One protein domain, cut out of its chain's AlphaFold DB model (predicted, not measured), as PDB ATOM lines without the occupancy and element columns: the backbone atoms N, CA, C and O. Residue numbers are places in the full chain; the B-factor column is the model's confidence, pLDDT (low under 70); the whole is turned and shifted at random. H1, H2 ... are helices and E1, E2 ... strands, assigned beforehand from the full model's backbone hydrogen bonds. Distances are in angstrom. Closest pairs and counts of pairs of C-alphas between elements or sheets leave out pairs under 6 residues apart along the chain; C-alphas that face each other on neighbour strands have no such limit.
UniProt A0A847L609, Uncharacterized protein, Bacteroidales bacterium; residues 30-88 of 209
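Overview. This is residues 30 to 88 of the 209 residues of an uncharacterized protein of Bacteroidales bacterium (UniProt A0A847L609). One long helix, H1, lies slantwise over one face of a small three-stranded sheet, mostly over its edge strand E1, and a short helix, H2, follows E3 at one end of the sheet. The printed part has 59 residues, with two named helices and three named strands in the order H1 E1 E2 E3 H2. The mixed sheet has the order E1 E3 E2, and the class is mixed, helices and strands. The whole is compact, with a radius of gyration of the C-alphas of 10.8 A, and rounded, spanning 28 by 24 by 19 A.

Along the chain. H1, residues 30 to 47, begins at C-alpha 30 (14.729, -61.689, -28.627) and is 26.1 A long from first to last C-alpha. E1 is residues 53 to 57, 12.3 A; E2 is residues 66 to 68, 7.1 A; E3 is residues 72 to 76, 13.0 A. H2, residues 77 to 81, is 6.3 A long and ends at C-alpha 81 (8.278, -53.785, -30.387).

Arrangement. H1 is on the sheet in two layers, a helix on one face of a sheet, at a height over the sheet of 8.4 A. It lies over E1 and runs slantwise to the strands, but only just, at 31 degrees to E1 on the local plane; their closest C-alphas, of Thr 42 and Phe 54, are 6.0 A apart. E1 and E3 are parallel at 26 degrees, with N 55 and O 73 2.9 A apart, within hydrogen-bond range. E2 and E3 form an antiparallel hairpin at 162 degrees, with N 67 and O 74 at 2.9 A. H2 only grazes the sheet, with residues 77 to 80. H1 and H2 are close but not clearly touching, the C-alphas of Ala 34 and Leu 77 being closest at 7.4 A. In H1 and H2 every O i to N i+4 pair is within hydrogen-bond range.

Size, cuts and confidence. The C-alphas farthest apart, of Gly 49 and Asn 61, are 29.2 A apart. The printed part has no cut, and no link is long. The mean pLDDT of the printed part is 80.4, and residues 30 to 35 and 59 to 63 are under 70.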
ATOM      1  N   ARG A  30      14.553 -63.150 -28.503       58.88
ATOM      2  CA  ARG A  30      14.729 -61.689 -28.627       58.88
ATOM      3  C   ARG A  30      15.940 -61.302 -29.503       58.88
ATOM      4  O   ARG A  30      15.916 -60.249 -30.132       58.88
ATOM      5  N   GLY A  31      16.965 -62.161 -29.580       58.75
ATOM      6  CA  GLY A  31      18.146 -61.971 -30.430       58.75
ATOM      7  C   GLY A  31      17.890 -62.165 -31.930       58.75
ATOM      8  O   GLY A  31      18.459 -61.446 -32.747       58.75
ATOM      9  N   ASP A  32      16.987 -63.068 -32.319       64.25
ATOM     10  CA  ASP A  32      16.679 -63.324 -33.732       64.25
ATOM     11  C   ASP A  32      15.876 -62.185 -34.374       64.25
ATOM     12  O   ASP A  32      16.143 -61.790 -35.511       64.25
ATOM     13  N   LEU A  33      14.915 -61.627 -33.627       64.50
ATOM     14  CA  LEU A  33      14.150 -60.438 -34.020       64.50
ATOM     15  C   LEU A  33      15.063 -59.234 -34.234       64.50
ATOM     16  O   LEU A  33      14.905 -58.494 -35.207       64.50
ATOM     17  N   ALA A  34      16.035 -59.058 -33.343       65.81
ATOM     18  CA  ALA A  34      16.987 -57.973 -33.442       65.81
ATOM     19  C   ALA A  34      17.926 -58.154 -34.648       65.81
ATOM     20  O   ALA A  34      18.073 -57.235 -35.446       65.81
ATOM     21  N   ASN A  35      18.474 -59.351 -34.880       69.81
ATOM     22  CA  ASN A  35      19.324 -59.604 -36.050       69.81
ATOM     23  C   ASN A  35      18.580 -59.392 -37.382       69.81
ATOM     24  O   ASN A  35      19.117 -58.766 -38.299       69.81
ATOM     25  N   ALA A  36      17.329 -59.853 -37.485       70.19
ATOM     26  CA  ALA A  36      16.500 -59.616 -38.667       70.19
ATOM     27  C   ALA A  36      16.193 -58.120 -38.863       70.19
ATOM     28  O   ALA A  36      16.330 -57.597 -39.970       70.19
ATOM     29  N   SER A  37      15.835 -57.417 -37.784       75.69
ATOM     30  CA  SER A  37      15.564 -55.974 -37.815       75.69
ATOM     31  C   SER A  37      16.806 -55.174 -38.207       75.69
ATOM     32  O   SER A  37      16.709 -54.260 -39.021       75.69
ATOM     33  N   LEU A  38      17.988 -55.555 -37.713       81.44
ATOM     34  CA  LEU A  38      19.261 -54.922 -38.052       81.44
ATOM     35  C   LEU A  38      19.582 -55.043 -39.547       81.44
ATOM     36  O   LEU A  38      19.988 -54.059 -40.170       81.44
ATOM     37  N   GLY A  39      19.370 -56.223 -40.138       82.75
ATOM     38  CA  GLY A  39      19.550 -56.433 -41.576       82.75
ATOM     39  C   GLY A  39      18.624 -55.549 -42.415       82.75
ATOM     40  O   GLY A  39      19.065 -54.936 -43.388       82.75
ATOM     41  N   ILE A  40      17.361 -55.416 -41.999       83.62
ATOM     42  CA  ILE A  40      16.380 -54.537 -42.648       83.62
ATOM     43  C   ILE A  40      16.804 -53.067 -42.519       83.62
ATOM     44  O   ILE A  40      16.912 -52.377 -43.530       83.62
ATOM     45  N   ILE A  41      17.103 -52.596 -41.307       85.94
ATOM     46  CA  ILE A  41      17.526 -51.213 -41.042       85.94
ATOM     47  C   ILE A  41      18.752 -50.849 -41.886       85.94
ATOM     48  O   ILE A  41      18.749 -49.836 -42.584       85.94
ATOM     49  N   THR A  42      19.772 -51.712 -41.882       89.00
ATOM     50  CA  THR A  42      21.012 -51.500 -42.641       89.00
ATOM     51  C   THR A  42      20.746 -51.465 -44.147       89.00
ATOM     52  O   THR A  42      21.283 -50.608 -44.849       89.00
ATOM     53  N   HIS A  43      19.878 -52.348 -44.652       89.38
ATOM     54  CA  HIS A  43      19.484 -52.356 -46.060       89.38
ATOM     55  C   HIS A  43      18.843 -51.027 -46.484       89.38
ATOM     56  O   HIS A  43      19.225 -50.454 -47.506       89.38
ATOM     57  N   TYR A  44      17.888 -50.511 -45.705       90.00
ATOM     58  CA  TYR A  44      17.201 -49.264 -46.050       90.00
ATOM     59  C   TYR A  44      18.075 -48.025 -45.854       90.00
ATOM     60  O   TYR A  44      18.025 -47.125 -46.692       90.00
ATOM     61  N   ALA A  45      18.931 -48.006 -44.831       91.19
ATOM     62  CA  ALA A  45      19.939 -46.963 -44.667       91.19
ATOM     63  C   ALA A  45      20.883 -46.897 -45.878       91.19
ATOM     64  O   ALA A  45      21.060 -45.833 -46.470       91.19
ATOM     65  N   SER A  46      21.400 -48.049 -46.320       91.94
ATOM     66  CA  SER A  46      22.250 -48.141 -47.511       91.94
ATOM     67  C   SER A  46      21.519 -47.692 -48.779       91.94
ATOM     68  O   SER A  46      22.062 -46.910 -49.556       91.94
ATOM     69  N   LYS A  47      20.257 -48.100 -48.964       92.31
ATOM     70  CA  LYS A  47      19.428 -47.673 -50.104       92.31
ATOM     71  C   LYS A  47      19.209 -46.155 -50.150       92.31
ATOM     72  O   LYS A  47      19.022 -45.601 -51.229       92.31
ATOM     73  N   LYS A  48      19.217 -45.491 -48.991       90.50
ATOM     74  CA  LYS A  48      19.128 -44.030 -48.851       90.50
ATOM     75  C   LYS A  48      20.478 -43.316 -48.990       90.50
ATOM     76  O   LYS A  48      20.506 -42.093 -48.955       90.50
ATOM     77  N   GLY A  49      21.573 -44.056 -49.154       92.44
ATOM     78  CA  GLY A  49      22.924 -43.503 -49.218       92.44
ATOM     79  C   GLY A  49      23.502 -43.121 -47.853       92.44
ATOM     80  O   GLY A  49      24.546 -42.479 -47.796       92.44
ATOM     81  N   TYR A  50      22.860 -43.513 -46.750       93.38
ATOM     82  CA  TYR A  50      23.370 -43.238 -45.412       93.38
ATOM     83  C   TYR A  50      24.521 -44.192 -45.069       93.38
ATOM     84  O   TYR A  50      24.412 -45.408 -45.231       93.38
ATOM     85  N   SER A  51      25.625 -43.636 -44.574       88.12
ATOM     86  CA  SER A  51      26.858 -44.362 -44.248       88.12
ATOM     87  C   SER A  51      27.091 -44.457 -42.735       88.12
ATOM     88  O   SER A  51      26.447 -43.760 -41.951       88.12
ATOM     89  N   GLY A  52      28.012 -45.323 -42.302       88.44
ATOM     90  CA  GLY A  52      28.357 -45.533 -40.888       88.44
ATOM     91  C   GLY A  52      27.714 -46.778 -40.273       88.44
ATOM     92  O   GLY A  52      27.067 -47.567 -40.963       88.44
ATOM     93  N   LYS A  53      27.919 -46.981 -38.966       91.81
ATOM     94  CA  LYS A  53      27.360 -48.136 -38.254       91.81
ATOM     95  C   LYS A  53      25.862 -47.940 -38.030       91.81
ATOM     96  O   LYS A  53      25.427 -46.861 -37.631       91.81
ATOM     97  N   PHE A  54      25.101 -49.007 -38.243       91.56
ATOM     98  CA  PHE A  54      23.710 -49.116 -37.825       91.56
ATOM     99  C   PHE A  54      23.603 -50.259 -36.821       91.56
ATOM    100  O   PHE A  54      24.301 -51.267 -36.952       91.56
ATOM    101  N   GLY A  55      22.792 -50.082 -35.787       87.44
ATOM    102  CA  GLY A  55      22.683 -51.031 -34.689       87.44
ATOM    103  C   GLY A  55      21.304 -51.035 -34.050       87.44
ATOM    104  O   GLY A  55      20.438 -50.228 -34.379       87.44
ATOM    105  N   ILE A  56      21.128 -51.955 -33.109       85.81
ATOM    106  CA  ILE A  56      19.991 -51.977 -32.191       85.81
ATOM    107  C   ILE A  56      20.556 -51.808 -30.789       85.81
ATOM    108  O   ILE A  56      21.481 -52.538 -30.424       85.81
ATOM    109  N   ASP A  57      20.013 -50.865 -30.021       80.75
ATOM    110  CA  ASP A  57      20.300 -50.787 -28.590       80.75
ATOM    111  C   ASP A  57      19.219 -51.533 -27.798       80.75
ATOM    112  O   ASP A  57      18.014 -51.318 -27.950       80.75
ATOM    113  N   TYR A  58      19.687 -52.444 -26.951       71.75
ATOM    114  CA  TYR A  58      18.883 -53.294 -26.079       71.75
ATOM    115  C   TYR A  58      18.669 -52.681 -24.692       71.75
ATOM    116  O   TYR A  58      17.879 -53.213 -23.914       71.75
ATOM    117  N   ARG A  59      19.406 -51.612 -24.364       66.81
ATOM    118  CA  ARG A  59      19.486 -51.010 -23.027       66.81
ATOM    119  C   ARG A  59      18.700 -49.707 -22.911       66.81
ATOM    120  O   ARG A  59      18.605 -49.158 -21.818       66.81
ATOM    121  N   MET A  60      18.148 -49.205 -24.015       63.97
ATOM    122  CA  MET A  60      17.309 -48.014 -23.985       63.97
ATOM    123  C   MET A  60      15.944 -48.339 -23.391       63.97
ATOM    124  O   MET A  60      15.121 -49.018 -24.002       63.97
ATOM    125  N   ASN A  61      15.691 -47.782 -22.213       58.09
ATOM    126  CA  ASN A  61      14.375 -47.782 -21.578       58.09
ATOM    127  C   ASN A  61      13.591 -46.493 -21.886       58.09
ATOM    128  O   ASN A  61      12.551 -46.254 -21.284       58.09
ATOM    129  N   THR A  62      14.101 -45.655 -22.794       57.19
ATOM    130  CA  THR A  62      13.519 -44.355 -23.149       57.19
ATOM    131  C   THR A  62      12.491 -44.492 -24.276       57.19
ATOM    132  O   THR A  62      12.448 -45.506 -24.980       57.19
ATOM    133  N   GLU A  63      11.652 -43.468 -24.454       62.88
ATOM    134  CA  GLU A  63      10.584 -43.451 -25.468       62.88
ATOM    135  C   GLU A  63      11.068 -43.141 -26.902       62.88
ATOM    136  O   GLU A  63      10.299 -43.286 -27.855       62.88
ATOM    137  N   GLY A  64      12.337 -42.751 -27.082       75.62
ATOM    138  CA  GLY A  64      12.903 -42.395 -28.391       75.62
ATOM    139  C   GLY A  64      12.949 -43.573 -29.371       75.62
ATOM    140  O   GLY A  64      13.183 -44.716 -28.966       75.62
ATOM    141  N   GLN A  65      12.729 -43.320 -30.671       84.25
ATOM    142  CA  GLN A  65      12.712 -44.398 -31.673       84.25
ATOM    143  C   GLN A  65      14.112 -44.879 -32.064       84.25
ATOM    144  O   GLN A  65      14.311 -46.064 -32.348       84.25
ATOM    145  N   ALA A  66      15.074 -43.968 -32.075       87.56
ATOM    146  CA  ALA A  66      16.471 -44.216 -32.364       87.56
ATOM    147  C   ALA A  66      17.314 -43.092 -31.743       87.56
ATOM    148  O   ALA A  66      16.777 -42.193 -31.096       87.56
ATOM    149  N   TYR A  67      18.630 -43.204 -31.870       87.25
ATOM    150  CA  TYR A  67      19.560 -42.136 -31.542       87.25
ATOM    151  C   TYR A  67      20.811 -42.236 -32.410       87.25
ATOM    152  O   TYR A  67      21.181 -43.311 -32.902       87.25
ATOM    153  N   THR A  68      21.494 -41.106 -32.542       90.19
ATOM    154  CA  THR A  68      22.741 -40.979 -33.287       90.19
ATOM    155  C   THR A  68      23.887 -40.649 -32.342       90.19
ATOM    156  O   THR A  68      23.793 -39.763 -31.497       90.19
ATOM    157  N   THR A  69      25.001 -41.355 -32.503       86.06
ATOM    158  CA  THR A  69      26.279 -41.058 -31.853       86.06
ATOM    159  C   THR A  69      27.377 -40.910 -32.901       86.06
ATOM    160  O   THR A  69      27.156 -41.102 -34.099       86.06
ATOM    161  N   LYS A  70      28.602 -40.620 -32.450       80.75
ATOM    162  CA  LYS A  70      29.784 -40.615 -33.324       80.75
ATOM    163  C   LYS A  70      30.037 -41.983 -33.962       80.75
ATOM    164  O   LYS A  70      30.557 -42.061 -35.070       80.75
ATOM    165  N   GLU A  71      29.682 -43.058 -33.264       81.81
ATOM    166  CA  GLU A  71      29.890 -44.429 -33.719       81.81
ATOM    167  C   GLU A  71      28.846 -44.867 -34.748       81.81
ATOM    168  O   GLU A  71      29.151 -45.727 -35.576       81.81
ATOM    169  N   GLY A  72      27.629 -44.314 -34.716       88.62
ATOM    170  CA  GLY A  72      26.572 -44.701 -35.644       88.62
ATOM    171  C   GLY A  72      25.159 -44.342 -35.205       88.62
ATOM    172  O   GLY A  72      24.950 -43.549 -34.296       88.62
ATOM    173  N   VAL A  73      24.186 -44.951 -35.880       91.12
ATOM    174  CA  VAL A  73      22.757 -44.835 -35.567       91.12
ATOM    175  C   VAL A  73      22.283 -46.125 -34.928       91.12
ATOM    176  O   VAL A  73      22.534 -47.216 -35.446       91.12
ATOM    177  N   PHE A  74      21.562 -46.011 -33.827       90.31
ATOM    178  CA  PHE A  74      21.105 -47.151 -33.055       90.31
ATOM    179  C   PHE A  74      19.603 -47.047 -32.833       90.31
ATOM    180  O   PHE A  74      19.098 -46.080 -32.270       90.31
ATOM    181  N   VAL A  75      18.878 -48.055 -33.308       87.50
ATOM    182  CA  VAL A  75      17.426 -48.133 -33.164       87.50
ATOM    183  C   VAL A  75      17.071 -48.740 -31.812       87.50
ATOM    184  O   VAL A  75      17.654 -49.743 -31.394       87.50
ATOM    185  N   ASN A  76      16.076 -48.161 -31.147       84.56
ATOM    186  CA  ASN A  76      15.573 -48.659 -29.876       84.56
ATOM    187  C   ASN A  76      14.722 -49.922 -30.089       84.56
ATOM    188  O   ASN A  76      13.705 -49.900 -30.791       84.56
ATOM    189  N   LEU A  77      15.091 -51.031 -29.438       80.69
ATOM    190  CA  LEU A  77      14.326 -52.278 -29.518       80.69
ATOM    191  C   LEU A  77      12.876 -52.120 -29.024       80.69
ATOM    192  O   LEU A  77      11.969 -52.760 -29.557       80.69
ATOM    193  N   ASN A  78      12.629 -51.252 -28.042       79.25
ATOM    194  CA  ASN A  78      11.270 -50.989 -27.574       79.25
ATOM    195  C   ASN A  78      10.431 -50.303 -28.657       79.25
ATOM    196  O   ASN A  78       9.267 -50.656 -28.833       79.25
ATOM    197  N   ALA A  79      11.017 -49.405 -29.450       79.25
ATOM    198  CA  ALA A  79      10.320 -48.774 -30.567       79.25
ATOM    199  C   ALA A  79       9.996 -49.772 -31.693       79.25
ATOM    200  O   ALA A  79       8.914 -49.704 -32.286       79.25
ATOM    201  N   ILE A  80      10.882 -50.749 -31.933       79.06
ATOM    202  CA  ILE A  80      10.609 -51.900 -32.812       79.06
ATOM    203  C   ILE A  80       9.395 -52.680 -32.291       79.06
ATOM    204  O   ILE A  80       8.435 -52.881 -33.033       79.06
ATOM    205  N   ASN A  81       9.384 -53.040 -31.004       76.31
ATOM    206  CA  ASN A  81       8.278 -53.785 -30.387       76.31
ATOM    207  C   ASN A  81       6.949 -53.012 -30.399       76.31
ATOM    208  O   ASN A  81       5.883 -53.604 -30.540       76.31
ATOM    209  N   GLN A  82       7.004 -51.682 -30.297       75.69
ATOM    210  CA  GLN A  82       5.840 -50.800 -30.402       75.69
ATOM    211  C   GLN A  82       5.361 -50.565 -31.846       75.69
ATOM    212  O   GLN A  82       4.390 -49.832 -32.062       75.69
ATOM    213  N   GLY A  83       6.042 -51.151 -32.833       75.44
ATOM    214  CA  GLY A  83       5.635 -51.151 -34.230       75.44
ATOM    215  C   GLY A  83       6.031 -49.922 -35.045       75.44
ATOM    216  O   GLY A  83       5.553 -49.796 -36.170       75.44
ATOM    217  N   TYR A  84       6.917 -49.051 -34.545       77.00
ATOM    218  CA  TYR A  84       7.409 -47.886 -35.304       77.00
ATOM    219  C   TYR A  84       8.212 -48.266 -36.557       77.00
ATOM    220  O   TYR A  84       8.424 -47.436 -37.428       77.00
ATOM    221  N   PHE A  85       8.633 -49.524 -36.674       80.50
ATOM    222  CA  PHE A  85       9.384 -50.037 -37.822       80.50
ATOM    223  C   PHE A  85       8.576 -51.050 -38.643       80.50
ATOM    224  O   PHE A  85       9.139 -51.768 -39.461       80.50
ATOM    225  N   ASN A  86       7.251 -51.118 -38.452       77.31
ATOM    226  CA  ASN A  86       6.379 -52.040 -39.191       77.31
ATOM    227  C   ASN A  86       6.073 -51.581 -40.625       77.31
ATOM    228  O   ASN A  86       5.513 -52.354 -41.407       77.31
ATOM    229  N   SER A  87       6.396 -50.332 -40.965       83.69
ATOM    230  CA  SER A  87       6.234 -49.788 -42.307       83.69
ATOM    231  C   SER A  87       7.555 -49.230 -42.832       83.69
ATOM    232  O   SER A  87       8.365 -48.668 -42.094       83.69
ATOM    233  N   THR A  88       7.773 -49.378 -44.140       88.12
ATOM    234  CA  THR A  88       8.945 -48.803 -44.811       88.12
ATOM    235  C   THR A  88       8.979 -47.281 -44.690       88.12
ATOM    236  O   THR A  88      10.060 -46.719 -44.563       88.12
TER     237      THR A  88